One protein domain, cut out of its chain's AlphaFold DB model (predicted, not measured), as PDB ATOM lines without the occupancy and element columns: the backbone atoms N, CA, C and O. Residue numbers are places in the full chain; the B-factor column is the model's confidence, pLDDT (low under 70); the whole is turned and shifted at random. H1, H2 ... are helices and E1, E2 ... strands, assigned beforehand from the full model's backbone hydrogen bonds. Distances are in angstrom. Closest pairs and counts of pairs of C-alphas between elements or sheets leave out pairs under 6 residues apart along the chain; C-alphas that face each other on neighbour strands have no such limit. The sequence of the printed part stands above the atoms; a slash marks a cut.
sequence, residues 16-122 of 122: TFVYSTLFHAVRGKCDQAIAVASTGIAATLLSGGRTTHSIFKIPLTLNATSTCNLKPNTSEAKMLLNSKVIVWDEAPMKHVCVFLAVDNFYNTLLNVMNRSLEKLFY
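AT A GLANCE: This is residues 16 to 122 of the 122 residues of the protein "ATP-dependent DNA helicase" of Araneus ventricosus (UniProt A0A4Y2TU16). A flat model built round a small ladder of two parallel strands, E1 and E2: H1 covers one face of the ladder, the short helix H2 sits near the end of E1, and the short helices H3 and H4 lie on the side away from H1, between E1 and the long helix H5. The end of H5 and the tail after it, residues 114 to 122, stick out and add to the length. The printed part has 107 residues with five named helices and two named strands, in the order H1 E1 H2 H3 H4 E2 H5, and its class is mostly helix. It is compact, with a radius of gyration of the C-alphas of 14.9 A, and spans 48 by 37 by 17 A.

HOW THE PARTS SIT: H1, residues 16 to 27, comes closest to E1, residues 33 to 37, at the C-alphas of Phe 23 and Ala 33, 5.7 A apart. E1 and E2, residues 85 to 89, are parallel neighbours at 18 degrees, with N 36 and O 87 at 2.8 A and N 87 and O 34 at 3.0 A, within hydrogen-bond range. The closest C-alphas of E1 and H2, residues 40 to 45, are those of Ala 37 and Ala 43, 4.9 A apart. Residues 36 to 37 of E1 also pair in parallel with residues 50 to 51. The closest C-alphas of E1 and H3, residues 52 to 56, are those of Val 36 and Thr 52, 5.7 A apart. H3 and H4, residues 75 to 82, are close but not clearly touching, with the closest C-alphas, of Ile 55 and Glu 76, 7.9 A apart. E1, H2, H3, H4 and E2 make a strand-helix-strand unit, two parallel neighbour strands with helices between them in the chain. H4 and H5, residues 96 to 118, are close but not clearly touching and about perpendicular at 86 degrees, with the closest C-alphas, of Ala 77 and Leu 109, 7.9 A apart. H1 and H5 are apart. In H1 to H5 every O i to N i+4 pair is within hydrogen-bond range.

IN THESE COORDINATES: H1 begins at C-alpha 16 (59.626, -31.254, 43.729) and is 16.3 A long. E1 measures 13.4 A, H2 9.0 A, H3 5.9 A, H4 10.3 A and E2 12.9 A. H5 is 33.4 A long and ends at C-alpha 118 (28.004, -55.552, 31.899).

THE WHOLE: The two C-alphas farthest apart are those of Ile 41 and Tyr 122, 49.3 A. The printed part has no cut, and it ends at the chain's last residue. The link from H3 to H4, residues 57 to 74, is long. The mean pLDDT of the printed part is 91.5, and residues 120 to 122 are under 70.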
ATOM      1  N   THR A  16      60.781 -32.051  43.314       91.56
ATOM      2  CA  THR A  16      59.626 -31.254  43.729       91.56
ATOM      3  C   THR A  16      59.129 -30.305  42.662       91.56
ATOM      4  O   THR A  16      57.926 -30.205  42.428       91.56
ATOM      5  N   PHE A  17      60.047 -29.668  41.947       92.81
ATOM      6  CA  PHE A  17      59.709 -28.812  40.825       92.81
ATOM      7  C   PHE A  17      59.068 -29.611  39.680       92.81
ATOM      8  O   PHE A  17      58.058 -29.178  39.123       92.81
ATOM      9  N   VAL A  18      59.588 -30.805  39.372       95.06
ATOM     10  CA  VAL A  18      59.059 -31.673  38.308       95.06
ATOM     11  C   VAL A  18      57.610 -32.069  38.577       95.06
ATOM     12  O   VAL A  18      56.743 -31.802  37.741       95.06
ATOM     13  N   TYR A  19      57.307 -32.660  39.737       94.06
ATOM     14  CA  TYR A  19      55.925 -33.062  40.004       94.06
ATOM     15  C   TYR A  19      54.988 -31.868  40.222       94.06
ATOM     16  O   TYR A  19      53.818 -31.952  39.859       94.06
ATOM     17  N   SER A  20      55.489 -30.730  40.717       93.31
ATOM     18  CA  SER A  20      54.688 -29.502  40.820       93.31
ATOM     19  C   SER A  20      54.286 -28.998  39.439       93.31
ATOM     20  O   SER A  20      53.115 -28.717  39.190       93.31
ATOM     21  N   THR A  21      55.235 -28.977  38.502       95.31
ATOM     22  CA  THR A  21      54.986 -28.614  37.102       95.31
ATOM     23  C   THR A  21      53.976 -29.566  36.464       95.31
ATOM     24  O   THR A  21      53.047 -29.122  35.790       95.31
ATOM     25  N   LEU A  22      54.094 -30.871  36.732       95.69
ATOM     26  CA  LEU A  22      53.145 -31.873  36.251       95.69
ATOM     27  C   LEU A  22      51.732 -31.642  36.803       95.69
ATOM     28  O   LEU A  22      50.763 -31.695  36.045       95.69
ATOM     29  N   PHE A  23      51.600 -31.332  38.096       95.38
ATOM     30  CA  PHE A  23      50.308 -30.984  38.683       95.38
ATOM     31  C   PHE A  23      49.695 -29.759  38.010       95.38
ATOM     32  O   PHE A  23      48.517 -29.798  37.665       95.38
ATOM     33  N   HIS A  24      50.474 -28.696  37.793       95.31
ATOM     34  CA  HIS A  24      49.992 -27.493  37.114       95.31
ATOM     35  C   HIS A  24      49.577 -27.772  35.668       95.31
ATOM     36  O   HIS A  24      48.517 -27.316  35.249       95.31
ATOM     37  N   ALA A  25      50.349 -28.568  34.927       96.94
ATOM     38  CA  ALA A  25      50.035 -28.925  33.547       96.94
ATOM     39  C   ALA A  25      48.735 -29.741  33.427       96.94
ATOM     40  O   ALA A  25      47.950 -29.514  32.509       96.94
ATOM     41  N   VAL A  26      48.492 -30.679  34.351       96.81
ATOM     42  CA  VAL A  26      47.257 -31.479  34.376       96.81
ATOM     43  C   VAL A  26      46.073 -30.634  34.846       96.81
ATOM     44  O   VAL A  26      45.057 -30.560  34.160       96.81
ATOM     45  N   ARG A  27      46.209 -29.921  35.969       95.25
ATOM     46  CA  ARG A  27      45.130 -29.080  36.518       95.25
ATOM     47  C   ARG A  27      44.761 -27.922  35.591       95.25
ATOM     48  O   ARG A  27      43.595 -27.553  35.528       95.25
ATOM     49  N   GLY A  28      45.718 -27.391  34.829       96.75
ATOM     50  CA  GLY A  28      45.477 -26.369  33.808       96.75
ATOM     51  C   GLY A  28      44.581 -26.841  32.657       96.75
ATOM     52  O   GLY A  28      43.987 -26.016  31.975       96.75
ATOM     53  N   LYS A  29      44.431 -28.159  32.470       97.25
ATOM     54  CA  LYS A  29      43.469 -28.769  31.537       97.25
ATOM     55  C   LYS A  29      42.130 -29.114  32.197       97.25
ATOM     56  O   LYS A  29      41.341 -29.850  31.616       97.25
ATOM     57  N   CYS A  30      41.891 -28.625  33.415       94.50
ATOM     58  CA  CYS A  30      40.759 -29.002  34.269       94.50
ATOM     59  C   CYS A  30      40.704 -30.506  34.598       94.50
ATOM     60  O   CYS A  30      39.671 -31.011  35.035       94.50
ATOM     61  N   ASP A  31      41.820 -31.218  34.423       96.25
ATOM     62  CA  ASP A  31      41.952 -32.622  34.781       96.25
ATOM     63  C   ASP A  31      42.382 -32.778  36.246       96.25
ATOM     64  O   ASP A  31      43.010 -31.910  36.861       96.25
ATOM     65  N   GLN A  32      42.079 -33.941  36.815       94.56
ATOM     66  CA  GLN A  32      42.325 -34.192  38.224       94.56
ATOM     67  C   GLN A  32      43.724 -34.783  38.468       94.56
ATOM     68  O   GLN A  32      44.053 -35.873  37.990       94.56
ATOM     69  N   ALA A  33      44.527 -34.080  39.270       96.56
ATOM     70  CA  ALA A  33      45.872 -34.487  39.680       96.56
ATOM     71  C   ALA A  33      45.969 -34.630  41.206       96.56
ATOM     72  O   ALA A  33      45.720 -33.662  41.939       96.56
ATOM     73  N   ILE A  34      46.341 -35.823  41.675       96.94
ATOM     74  CA  ILE A  34      46.378 -36.167  43.100       96.94
ATOM     75  C   ILE A  34      47.822 -36.167  43.599       96.94
ATOM     76  O   ILE A  34      48.686 -36.860  43.062       96.94
ATOM     77  N   ALA A  35      48.054 -35.402  44.663       96.94
ATOM     78  CA  ALA A  35      49.317 -35.347  45.376       96.94
ATOM     79  C   ALA A  35      49.241 -36.207  46.644       96.94
ATOM     80  O   ALA A  35      48.423 -35.957  47.532       96.94
ATOM     81  N   VAL A  36      50.099 -37.219  46.721       96.94
ATOM     82  CA  VAL A  36      50.216 -38.131  47.859       96.94
ATOM     83  C   VAL A  36      51.631 -38.042  48.409       96.94
ATOM     84  O   VAL A  36      52.579 -37.923  47.641       96.94
ATOM     85  N   ALA A  37      51.791 -38.132  49.724       96.75
ATOM     86  CA  ALA A  37      53.105 -38.318  50.328       96.75
ATOM     87  C   ALA A  37      53.074 -39.329  51.472       96.75
ATOM     88  O   ALA A  37      52.034 -39.580  52.091       96.75
ATOM     89  N   SER A  38      54.226 -39.912  51.777       95.12
ATOM     90  CA  SER A  38      54.346 -40.902  52.847       95.12
ATOM     91  C   SER A  38      54.225 -40.297  54.248       95.12
ATOM     92  O   SER A  38      53.629 -40.929  55.133       95.12
ATOM     93  N   THR A  39      54.750 -39.085  54.446       94.38
ATOM     94  CA  THR A  39      54.727 -38.349  55.716       94.38
ATOM     95  C   THR A  39      53.796 -37.134  55.659       94.38
ATOM     96  O   THR A  39      53.441 -36.640  54.588       94.38
ATOM     97  N   GLY A  40      53.363 -36.656  56.832       94.69
ATOM     98  CA  GLY A  40      52.524 -35.457  56.934       94.69
ATOM     99  C   GLY A  40      53.243 -34.196  56.458       94.69
ATOM    100  O   GLY A  40      52.663 -33.414  55.715       94.69
ATOM    101  N   ILE A  41      54.519 -34.046  56.824       94.00
ATOM    102  CA  ILE A  41      55.336 -32.882  56.460       94.00
ATOM    103  C   ILE A  41      55.520 -32.811  54.942       94.00
ATOM    104  O   ILE A  41      55.250 -31.768  54.351       94.00
ATOM    105  N   ALA A  42      55.888 -33.922  54.294       93.56
ATOM    106  CA  ALA A  42      56.008 -33.958  52.839       93.56
ATOM    107  C   ALA A  42      54.668 -33.677  52.144       93.56
ATOM    108  O   ALA A  42      54.627 -32.935  51.167       93.56
ATOM    109  N   ALA A  43      53.549 -34.182  52.680       95.50
ATOM    110  CA  ALA A  43      52.228 -33.893  52.126       95.50
ATOM    111  C   ALA A  43      51.898 -32.391  52.166       95.50
ATOM    112  O   ALA A  43      51.348 -31.875  51.198       95.50
ATOM    113  N   THR A  44      52.259 -31.682  53.241       94.00
ATOM    114  CA  THR A  44      52.040 -30.230  53.370       94.00
ATOM    115  C   THR A  44      52.811 -29.415  52.329       94.00
ATOM    116  O   THR A  44      52.353 -28.344  51.937       94.00
ATOM    117  N   LEU A  45      53.952 -29.916  51.848       91.38
ATOM    118  CA  LEU A  45      54.745 -29.253  50.806       91.38
ATOM    119  C   LEU A  45      54.131 -29.393  49.405       91.38
ATOM    120  O   LEU A  45      54.488 -28.644  48.497       91.38
ATOM    121  N   LEU A  46      53.193 -30.325  49.216       92.00
ATOM    122  CA  LEU A  46      52.492 -30.516  47.951       92.00
ATOM    123  C   LEU A  46      51.168 -29.744  47.948       92.00
ATOM    124  O   LEU A  46      50.373 -29.824  48.883       92.00
ATOM    125  N   SER A  47      50.865 -29.045  46.852       90.12
ATOM    126  CA  SER A  47      49.593 -28.326  46.705       90.12
ATOM    127  C   SER A  47      48.390 -29.285  46.721       90.12
ATOM    128  O   SER A  47      48.169 -30.054  45.775       90.12
ATOM    129  N   GLY A  48      47.591 -29.213  47.791       90.44
ATOM    130  CA  GLY A  48      46.485 -30.143  48.043       90.44
ATOM    131  C   GLY A  48      46.955 -31.548  48.436       90.44
ATOM    132  O   GLY A  48      46.207 -32.513  48.274       90.44
ATOM    133  N   GLY A  49      48.201 -31.669  48.896       95.00
ATOM    134  CA  GLY A  49      48.815 -32.925  49.286       95.00
ATOM    135  C   GLY A  49      48.157 -33.550  50.500       95.00
ATOM    136  O   GLY A  49      47.707 -32.883  51.434       95.00
ATOM    137  N   ARG A  50      48.100 -34.876  50.485       96.56
ATOM    138  CA  ARG A  50      47.558 -35.679  51.576       96.56
ATOM    139  C   ARG A  50      48.431 -36.905  51.791       96.56
ATOM    140  O   ARG A  50      49.073 -37.401  50.870       96.56
ATOM    141  N   THR A  51      48.450 -37.424  53.013       96.81
ATOM    142  CA  THR A  51      49.245 -38.623  53.295       96.81
ATOM    143  C   THR A  51      48.644 -39.855  52.622       96.81
ATOM    144  O   THR A  51      47.417 -39.945  52.501       96.81
ATOM    145  N   THR A  52      49.474 -40.845  52.275       95.69
ATOM    146  CA  THR A  52      49.029 -42.137  51.717       95.69
ATOM    147  C   THR A  52      47.912 -42.762  52.550       95.69
ATOM    148  O   THR A  52      46.883 -43.155  52.007       95.69
ATOM    149  N   HIS A  53      48.067 -42.791  53.879       94.56
ATOM    150  CA  HIS A  53      47.050 -43.341  54.781       94.56
ATOM    151  C   HIS A  53      45.722 -42.592  54.685       94.56
ATOM    152  O   HIS A  53      44.664 -43.214  54.715       94.56
ATOM    153  N   SER A  54      45.753 -41.265  54.552       94.50
ATOM    154  CA  SER A  54      44.528 -40.467  54.511       94.50
ATOM    155  C   SER A  54      43.795 -40.550  53.168       94.50
ATOM    156  O   SER A  54      42.561 -40.531  53.173       94.50
ATOM    157  N   ILE A  55      44.534 -40.645  52.054       94.94
ATOM    158  CA  ILE A  55      43.990 -40.751  50.692       94.94
ATOM    159  C   ILE A  55      43.409 -42.134  50.461       94.94
ATOM    160  O   ILE A  55      42.248 -42.243  50.092       94.94
ATOM    161  N   PHE A  56      44.202 -43.173  50.717       94.81
ATOM    162  CA  PHE A  56      43.840 -44.549  50.401       94.81
ATOM    163  C   PHE A  56      43.149 -45.271  51.561       94.81
ATOM    164  O   PHE A  56      42.733 -46.408  51.406       94.81
ATOM    165  N   LYS A  57      43.009 -44.646  52.738       94.94
ATOM    166  CA  LYS A  57      42.435 -45.288  53.941       94.94
ATOM    167  C   LYS A  57      43.112 -46.629  54.239       94.94
ATOM    168  O   LYS A  57      42.463 -47.650  54.452       94.94
ATOM    169  N   ILE A  58      44.440 -46.612  54.210       94.69
ATOM    170  CA  ILE A  58      45.275 -47.788  54.455       94.69
ATOM    171  C   ILE A  58      44.980 -48.327  55.871       94.69
ATOM    172  O   ILE A  58      45.055 -47.535  56.821       94.69
ATOM    173  N   PRO A  59      44.634 -49.620  56.034       92.56
ATOM    174  CA  PRO A  59      44.362 -50.204  57.348       92.56
ATOM    175  C   PRO A  59      45.603 -50.140  58.251       92.56
ATOM    176  O   PRO A  59      46.726 -50.075  57.766       92.56
ATOM    177  N   LEU A  60      45.418 -50.138  59.573       89.88
ATOM    178  CA  LEU A  60      46.551 -50.110  60.512       89.88
ATOM    179  C   LEU A  60      47.293 -51.451  60.543       89.88
ATOM    180  O   LEU A  60      48.520 -51.485  60.571       89.88
ATOM    181  N   THR A  61      46.541 -52.547  60.485       91.44
ATOM    182  CA  THR A  61      47.084 -53.899  60.377       91.44
ATOM    183  C   THR A  61      47.148 -54.279  58.903       91.44
ATOM    184  O   THR A  61      46.108 -54.399  58.257       91.44
ATOM    185  N   LEU A  62      48.361 -54.458  58.370       92.62
ATOM    186  CA  LEU A  62      48.593 -54.836  56.975       92.62
ATOM    187  C   LEU A  62      49.256 -56.199  56.834       92.62
ATOM    188  O   LEU A  62      50.200 -56.535  57.541       92.62
ATOM    189  N   ASN A  63      48.817 -56.914  55.809       91.50
ATOM    190  CA  ASN A  63      49.462 -58.092  55.248       91.50
ATOM    191  C   ASN A  63      49.428 -58.011  53.707       91.50
ATOM    192  O   ASN A  63      48.872 -57.072  53.135       91.50
ATOM    193  N   ALA A  64      50.024 -58.991  53.027       88.00
ATOM    194  CA  ALA A  64      50.130 -59.000  51.566       88.00
ATOM    195  C   ALA A  64      48.776 -59.095  50.829       88.00
ATOM    196  O   ALA A  64      48.691 -58.732  49.661       88.00
ATOM    197  N   THR A  65      47.718 -59.557  51.504       90.38
ATOM    198  CA  THR A  65      46.363 -59.694  50.940       90.38
ATOM    199  C   THR A  65      45.431 -58.552  51.346       90.38
ATOM    200  O   THR A  65      44.264 -58.533  50.959       90.38
ATOM    201  N   SER A  66      45.932 -57.586  52.122       92.94
ATOM    202  CA  SER A  66      45.159 -56.429  52.560       92.94
ATOM    203  C   SER A  66      44.776 -55.544  51.377       92.94
ATOM    204  O   SER A  66      45.421 -55.549  50.330       92.94
ATOM    205  N   THR A  67      43.727 -54.752  51.569       94.62
ATOM    206  CA  THR A  67      43.269 -53.735  50.619       94.62
ATOM    207  C   THR A  67      42.981 -52.429  51.355       94.62
ATOM    208  O   THR A  67      42.969 -52.373  52.585       94.62
ATOM    209  N   CYS A  68      42.783 -51.360  50.599       94.50
ATOM    210  CA  CYS A  68      42.395 -50.052  51.111       94.50
ATOM    211  C   CYS A  68      40.979 -50.081  51.716       94.50
ATOM    212  O   CYS A  68      40.063 -50.635  51.110       94.50
ATOM    213  N   ASN A  69      40.755 -49.408  52.853       93.56
ATOM    214  CA  ASN A  69      39.422 -49.271  53.465       93.56
ATOM    215  C   ASN A  69      38.593 -48.162  52.789       93.56
ATOM    216  O   ASN A  69      38.081 -47.248  53.439       93.56
ATOM    217  N   LEU A  70      38.473 -48.235  51.466       92.31
ATOM    218  CA  LEU A  70      37.645 -47.360  50.641       92.31
ATOM    219  C   LEU A  70      36.582 -48.197  49.935       92.31
ATOM    220  O   LEU A  70      36.888 -49.207  49.307       92.31
ATOM    221  N   LYS A  71      35.320 -47.766  50.014       89.50
ATOM    222  CA  LYS A  71      34.239 -48.435  49.282       89.50
ATOM    223  C   LYS A  71      34.221 -47.936  47.826       89.50
ATOM    224  O   LYS A  71      34.358 -46.733  47.614       89.50
ATOM    225  N   PRO A  72      33.992 -48.803  46.822       86.62
ATOM    226  CA  PRO A  72      34.020 -48.407  45.409       86.62
ATOM    227  C   PRO A  72      33.056 -47.285  45.004       86.62
ATOM    228  O   PRO A  72      33.289 -46.578  44.030       86.62
ATOM    229  N   ASN A  73      31.961 -47.118  45.742       86.50
ATOM    230  CA  ASN A  73      30.908 -46.155  45.440       86.50
ATOM    231  C   ASN A  73      31.105 -44.774  46.091       86.50
ATOM    232  O   ASN A  73      30.251 -43.908  45.890       86.50
ATOM    233  N   THR A  74      32.184 -44.543  46.850       92.25
ATOM    234  CA  THR A  74      32.416 -43.234  47.485       92.25
ATOM    235  C   THR A  74      32.940 -42.196  46.496       92.25
ATOM    236  O   THR A  74      33.466 -42.522  45.427       92.25
ATOM    237  N   SER A  75      32.802 -40.918  46.853       92.06
ATOM    238  CA  SER A  75      33.357 -39.807  46.077       92.06
ATOM    239  C   SER A  75      34.881 -39.892  45.980       92.06
ATOM    240  O   SER A  75      35.428 -39.619  44.917       92.06
ATOM    241  N   GLU A  76      35.574 -40.334  47.032       92.44
ATOM    242  CA  GLU A  76      37.033 -40.494  47.031       92.44
ATOM    243  C   GLU A  76      37.496 -41.619  46.103       92.44
ATOM    244  O   GLU A  76      38.494 -41.456  45.403       92.44
ATOM    245  N   ALA A  77      36.774 -42.742  46.054       92.81
ATOM    246  CA  ALA A  77      37.083 -43.825  45.125       92.81
ATOM    247  C   ALA A  77      36.904 -43.372  43.667       92.81
ATOM    248  O   ALA A  77      37.780 -43.603  42.834       92.81
ATOM    249  N   LYS A  78      35.816 -42.647  43.371       92.12
ATOM    250  CA  LYS A  78      35.582 -42.040  42.049       92.12
ATOM    251  C   LYS A  78      36.647 -41.003  41.698       92.12
ATOM    252  O   LYS A  78      37.119 -40.980  40.568       92.12
ATOM    253  N   MET A  79      37.050 -40.178  42.663       93.56
ATOM    254  CA  MET A  79      38.152 -39.230  42.514       93.56
ATOM    255  C   MET A  79      39.432 -39.983  42.120       93.56
ATOM    256  O   MET A  79      40.027 -39.670  41.095       93.56
ATOM    257  N   LEU A  80      39.835 -41.017  42.859       93.81
ATOM    258  CA  LEU A  80      41.030 -41.808  42.536       93.81
ATOM    259  C   LEU A  80      40.968 -42.422  41.128       93.81
ATOM    260  O   LEU A  80      41.931 -42.300  40.372       93.81
ATOM    261  N   LEU A  81      39.821 -42.985  40.744       91.19
ATOM    262  CA  LEU A  81      39.601 -43.563  39.414       91.19
ATOM    263  C   LEU A  81      39.653 -42.542  38.274       91.19
ATOM    264  O   LEU A  81      40.199 -42.835  37.215       91.19
ATOM    265  N   ASN A  82      39.103 -41.349  38.487       92.00
ATOM    266  CA  ASN A  82      39.041 -40.301  37.468       92.00
ATOM    267  C   ASN A  82      40.332 -39.474  37.377       92.00
ATOM    268  O   ASN A  82      40.449 -38.606  36.508       92.00
ATOM    269  N   SER A  83      41.298 -39.709  38.268       94.19
ATOM    270  CA  SER A  83      42.573 -38.999  38.244       94.19
ATOM    271  C   SER A  83      43.374 -39.313  36.978       94.19
ATOM    272  O   SER A  83      43.460 -40.456  36.535       94.19
ATOM    273  N   LYS A  84      43.981 -38.282  36.382       95.44
ATOM    274  CA  LYS A  84      44.911 -38.451  35.253       95.44
ATOM    275  C   LYS A  84      46.321 -38.764  35.717       95.44
ATOM    276  O   LYS A  84      47.082 -39.402  34.995       95.44
ATOM    277  N   VAL A  85      46.672 -38.284  36.907       95.44
ATOM    278  CA  VAL A  85      47.968 -38.533  37.523       95.44
ATOM    279  C   VAL A  85      47.839 -38.593  39.037       95.44
ATOM    280  O   VAL A  85      47.126 -37.795  39.656       95.44
ATOM    281  N   ILE A  86      48.581 -39.527  39.620       96.00
ATOM    282  CA  ILE A  86      48.839 -39.614  41.051       96.00
ATOM    283  C   ILE A  86      50.349 -39.580  41.212       96.00
ATOM    284  O   ILE A  86      51.047 -40.423  40.651       96.00
ATOM    285  N   VAL A  87      50.852 -38.605  41.959       96.62
ATOM    286  CA  VAL A  87      52.265 -38.562  42.342       96.62
ATOM    287  C   VAL A  87      52.360 -38.900  43.816       96.62
ATOM    288  O   VAL A  87      51.616 -38.347  44.626       96.62
ATOM    289  N   TRP A  88      53.282 -39.797  44.148       96.31
ATOM    290  CA  TRP A  88      53.549 -40.224  45.510       96.31
ATOM    291  C   TRP A  88      54.971 -39.831  45.908       96.31
ATOM    292  O   TRP A  88      55.935 -40.482  45.511       96.31
ATOM    293  N   ASP A  89      55.092 -38.777  46.710       95.25
ATOM    294  CA  ASP A  89      56.371 -38.326  47.249       95.25
ATOM    295  C   ASP A  89      56.805 -39.157  48.461       95.25
ATOM    296  O   ASP A  89      55.981 -39.623  49.256       95.25
ATOM    297  N   GLU A  90      58.113 -39.360  48.597       93.19
ATOM    298  CA  GLU A  90      58.703 -40.237  49.611       93.19
ATOM    299  C   GLU A  90      58.152 -41.677  49.564       93.19
ATOM    300  O   GLU A  90      58.069 -42.360  50.590       93.19
ATOM    301  N   ALA A  91      57.743 -42.168  48.388       93.31
ATOM    302  CA  ALA A  91      57.201 -43.520  48.232       93.31
ATOM    303  C   ALA A  91      58.080 -44.615  48.889       93.31
ATOM    304  O   ALA A  91      57.529 -45.417  49.649       93.31
ATOM    305  N   PRO A  92      59.425 -44.615  48.743       92.00
ATOM    306  CA  PRO A  92      60.287 -45.637  49.351       92.00
ATOM    307  C   PRO A  92      60.227 -45.720  50.885       92.00
ATOM    308  O   PRO A  92      60.654 -46.718  51.454       92.00
ATOM    309  N   MET A  93      59.679 -44.711  51.576       93.38
ATOM    310  CA  MET A  93      59.522 -44.740  53.036       93.38
ATOM    311  C   MET A  93      58.409 -45.684  53.515       93.38
ATOM    312  O   MET A  93      58.208 -45.839  54.721       93.38
ATOM    313  N   LYS A  94      57.628 -46.281  52.606       92.25
ATOM    314  CA  LYS A  94      56.513 -47.168  52.957       92.25
ATOM    315  C   LYS A  94      56.866 -48.629  52.745       92.25
ATOM    316  O   LYS A  94      57.558 -49.002  51.805       92.25
ATOM    317  N   HIS A  95      56.319 -49.466  53.622       92.69
ATOM    318  CA  HIS A  95      56.437 -50.912  53.510       92.69
ATOM    319  C   HIS A  95      55.738 -51.423  52.243       92.69
ATOM    320  O   HIS A  95      54.669 -50.924  51.880       92.69
ATOM    321  N   VAL A  96      56.286 -52.475  51.626       92.75
ATOM    322  CA  VAL A  96      55.767 -53.066  50.377       92.75
ATOM    323  C   VAL A  96      54.271 -53.407  50.446       92.75
ATOM    324  O   VAL A  96      53.538 -53.177  49.488       92.75
ATOM    325  N   CYS A  97      53.781 -53.855  51.609       94.38
ATOM    326  CA  CYS A  97      52.361 -54.165  51.812       94.38
ATOM    327  C   CYS A  97      51.430 -52.976  51.528       94.38
ATOM    328  O   CYS A  97      50.298 -53.190  51.112       94.38
ATOM    329  N   VAL A  98      51.878 -51.731  51.732       95.12
ATOM    330  CA  VAL A  98      51.056 -50.546  51.438       95.12
ATOM    331  C   VAL A  98      50.824 -50.428  49.933       95.12
ATOM    332  O   VAL A  98      49.702 -50.169  49.510       95.12
ATOM    333  N   PHE A  99      51.856 -50.670  49.124       94.12
ATOM    334  CA  PHE A  99      51.730 -50.678  47.667       94.12
ATOM    335  C   PHE A  99      50.825 -51.811  47.190       94.12
ATOM    336  O   PHE A  99      49.943 -51.567  46.373       94.12
ATOM    337  N   LEU A 100      50.976 -53.012  47.759       94.94
ATOM    338  CA  LEU A 100      50.098 -54.149  47.462       94.94
ATOM    339  C   LEU A 100      48.635 -53.850  47.805       94.94
ATOM    340  O   LEU A 100      47.744 -54.147  47.019       94.94
ATOM    341  N   ALA A 101      48.375 -53.204  48.943       95.44
ATOM    342  CA  ALA A 101      47.018 -52.831  49.329       95.44
ATOM    343  C   ALA A 101      46.392 -51.787  48.393       95.44
ATOM    344  O   ALA A 101      45.186 -51.834  48.143       95.44
ATOM    345  N   VAL A 102      47.195 -50.858  47.866       94.62
ATOM    346  CA  VAL A 102      46.751 -49.895  46.848       94.62
ATOM    347  C   VAL A 102      46.488 -50.598  45.514       94.62
ATOM    348  O   VAL A 102      45.455 -50.343  44.898       94.62
ATOM    349  N   ASP A 103      47.356 -51.515  45.093       93.44
ATOM    350  CA  ASP A 103      47.174 -52.284  43.856       93.44
ATOM    351  C   ASP A 103      45.916 -53.170  43.911       93.44
ATOM    352  O   ASP A 103      45.034 -53.072  43.054       93.44
ATOM    353  N   ASN A 104      45.749 -53.938  44.994       93.56
ATOM    354  CA  ASN A 104      44.553 -54.746  45.258       93.56
ATOM    355  C   ASN A 104      43.271 -53.902  45.238       93.56
ATOM    356  O   ASN A 104      42.230 -54.338  44.733       93.56
ATOM    357  N   PHE A 105      43.337 -52.682  45.773       93.81
ATOM    358  CA  PHE A 105      42.220 -51.749  45.754       93.81
ATOM    359  C   PHE A 105      41.850 -51.317  44.334       93.81
ATOM    360  O   PHE A 105      40.681 -51.425  43.966       93.81
ATOM    361  N   TYR A 106      42.815 -50.901  43.509       92.06
ATOM    362  CA  TYR A 106      42.543 -50.543  42.112       92.06
ATOM    363  C   TYR A 106      41.994 -51.721  41.307       92.06
ATOM    364  O   TYR A 106      41.014 -51.553  40.580       92.06
ATOM    365  N   ASN A 107      42.549 -52.922  41.490       91.19
ATOM    366  CA  ASN A 107      42.030 -54.136  40.858       91.19
ATOM    367  C   ASN A 107      40.565 -54.392  41.256       91.19
ATOM    368  O   ASN A 107      39.721 -54.683  40.406       91.19
ATOM    369  N   THR A 108      40.232 -54.207  42.536       91.00
ATOM    370  CA  THR A 108      38.851 -54.328  43.031       91.00
ATOM    371  C   THR A 108      37.928 -53.280  42.406       91.00
ATOM    372  O   THR A 108      36.831 -53.616  41.960       91.00
ATOM    373  N   LEU A 109      38.363 -52.019  42.335       89.31
ATOM    374  CA  LEU A 109      37.583 -50.931  41.745       89.31
ATOM    375  C   LEU A 109      37.265 -51.174  40.266       89.31
ATOM    376  O   LEU A 109      36.106 -51.068  39.862       89.31
ATOM    377  N   LEU A 110      38.278 -51.535  39.474       88.00
ATOM    378  CA  LEU A 110      38.127 -51.806  38.043       88.00
ATOM    379  C   LEU A 110      37.180 -52.988  37.797       88.00
ATOM    380  O   LEU A 110      36.311 -52.913  36.929       88.00
ATOM    381  N   ASN A 111      37.277 -54.040  38.614       88.31
ATOM    382  CA  ASN A 111      36.372 -55.188  38.536       88.31
ATOM    383  C   ASN A 111      34.913 -54.808  38.822       88.31
ATOM    384  O   ASN A 111      34.007 -55.280  38.134       88.31
ATOM    385  N   VAL A 112      34.666 -53.954  39.820       86.06
ATOM    386  CA  VAL A 112      33.309 -53.476  40.130       86.06
ATOM    387  C   VAL A 112      32.751 -52.638  38.980       86.06
ATOM    388  O   VAL A 112      31.603 -52.846  38.593       86.06
ATOM    389  N   MET A 113      33.556 -51.746  38.396       80.94
ATOM    390  CA  MET A 113      33.139 -50.940  37.244       80.94
ATOM    391  C   MET A 113      32.777 -51.803  36.034       80.94
ATOM    392  O   MET A 113      31.717 -51.600  35.449       80.94
ATOM    393  N   ASN A 114      33.609 -52.792  35.696       83.06
ATOM    394  CA  ASN A 114      33.352 -53.682  34.563       83.06
ATOM    395  C   ASN A 114      32.041 -54.460  34.743       83.06
ATOM    396  O   ASN A 114      31.215 -54.482  33.836       83.06
ATOM    397  N   ARG A 115      31.778 -54.991  35.946       82.75
ATOM    398  CA  ARG A 115      30.505 -55.671  36.254       82.75
ATOM    399  C   ARG A 115      29.298 -54.738  36.180       82.75
ATOM    400  O   ARG A 115      28.211 -55.166  35.807       82.75
ATOM    401  N   SER A 116      29.452 -53.478  36.587       76.69
ATOM    402  CA  SER A 116      28.387 -52.479  36.459       76.69
ATOM    403  C   SER A 116      28.084 -52.149  35.000       76.69
ATOM    404  O   SER A 116      26.916 -51.985  34.669       76.69
ATOM    405  N   LEU A 117      29.106 -52.081  34.142       72.44
ATOM    406  CA  LEU A 117      28.924 -51.898  32.702       72.44
ATOM    407  C   LEU A 117      28.230 -53.106  32.077       72.44
ATOM    408  O   LEU A 117      27.245 -52.922  31.379       72.44
ATOM    409  N   GLU A 118      28.662 -54.330  32.385       77.62
ATOM    410  CA  GLU A 118      28.004 -55.552  31.899       77.62
ATOM    411  C   GLU A 118      26.511 -55.578  32.253       77.62
ATOM    412  O   GLU A 118      25.684 -55.854  31.393       77.62
ATOM    413  N   LYS A 119      26.140 -55.194  33.481       70.06
ATOM    414  CA  LYS A 119      24.733 -55.094  33.913       70.06
ATOM    415  C   LYS A 119      23.915 -54.001  33.216       70.06
ATOM    416  O   LYS A 119      22.706 -53.996  33.382       70.06
ATOM    417  N   LEU A 120      24.546 -53.045  32.534       65.50
ATOM    418  CA  LEU A 120      23.853 -52.015  31.748       65.50
ATOM    419  C   LEU A 120      23.586 -52.467  30.305       65.50
ATOM    420  O   LEU A 120      22.819 -51.814  29.603       65.50
ATOM    421  N   PHE A 121      24.228 -53.551  29.859       65.69
ATOM    422  CA  PHE A 121      24.072 -54.125  28.519       65.69
ATOM    423  C   PHE A 121      23.167 -55.373  28.488       65.69
ATOM    424  O   PHE A 121      23.024 -55.986  27.430       65.69
ATOM    425  N   TYR A 122      22.541 -55.718  29.618       49.09
ATOM    426  CA  TYR A 122      21.492 -56.733  29.774       49.09
ATOM    427  C   TYR A 122      20.288 -56.122  30.491       49.09
ATOM    428  O   TYR A 122      19.162 -56.601  30.242       49.09
TER     429      TYR A 122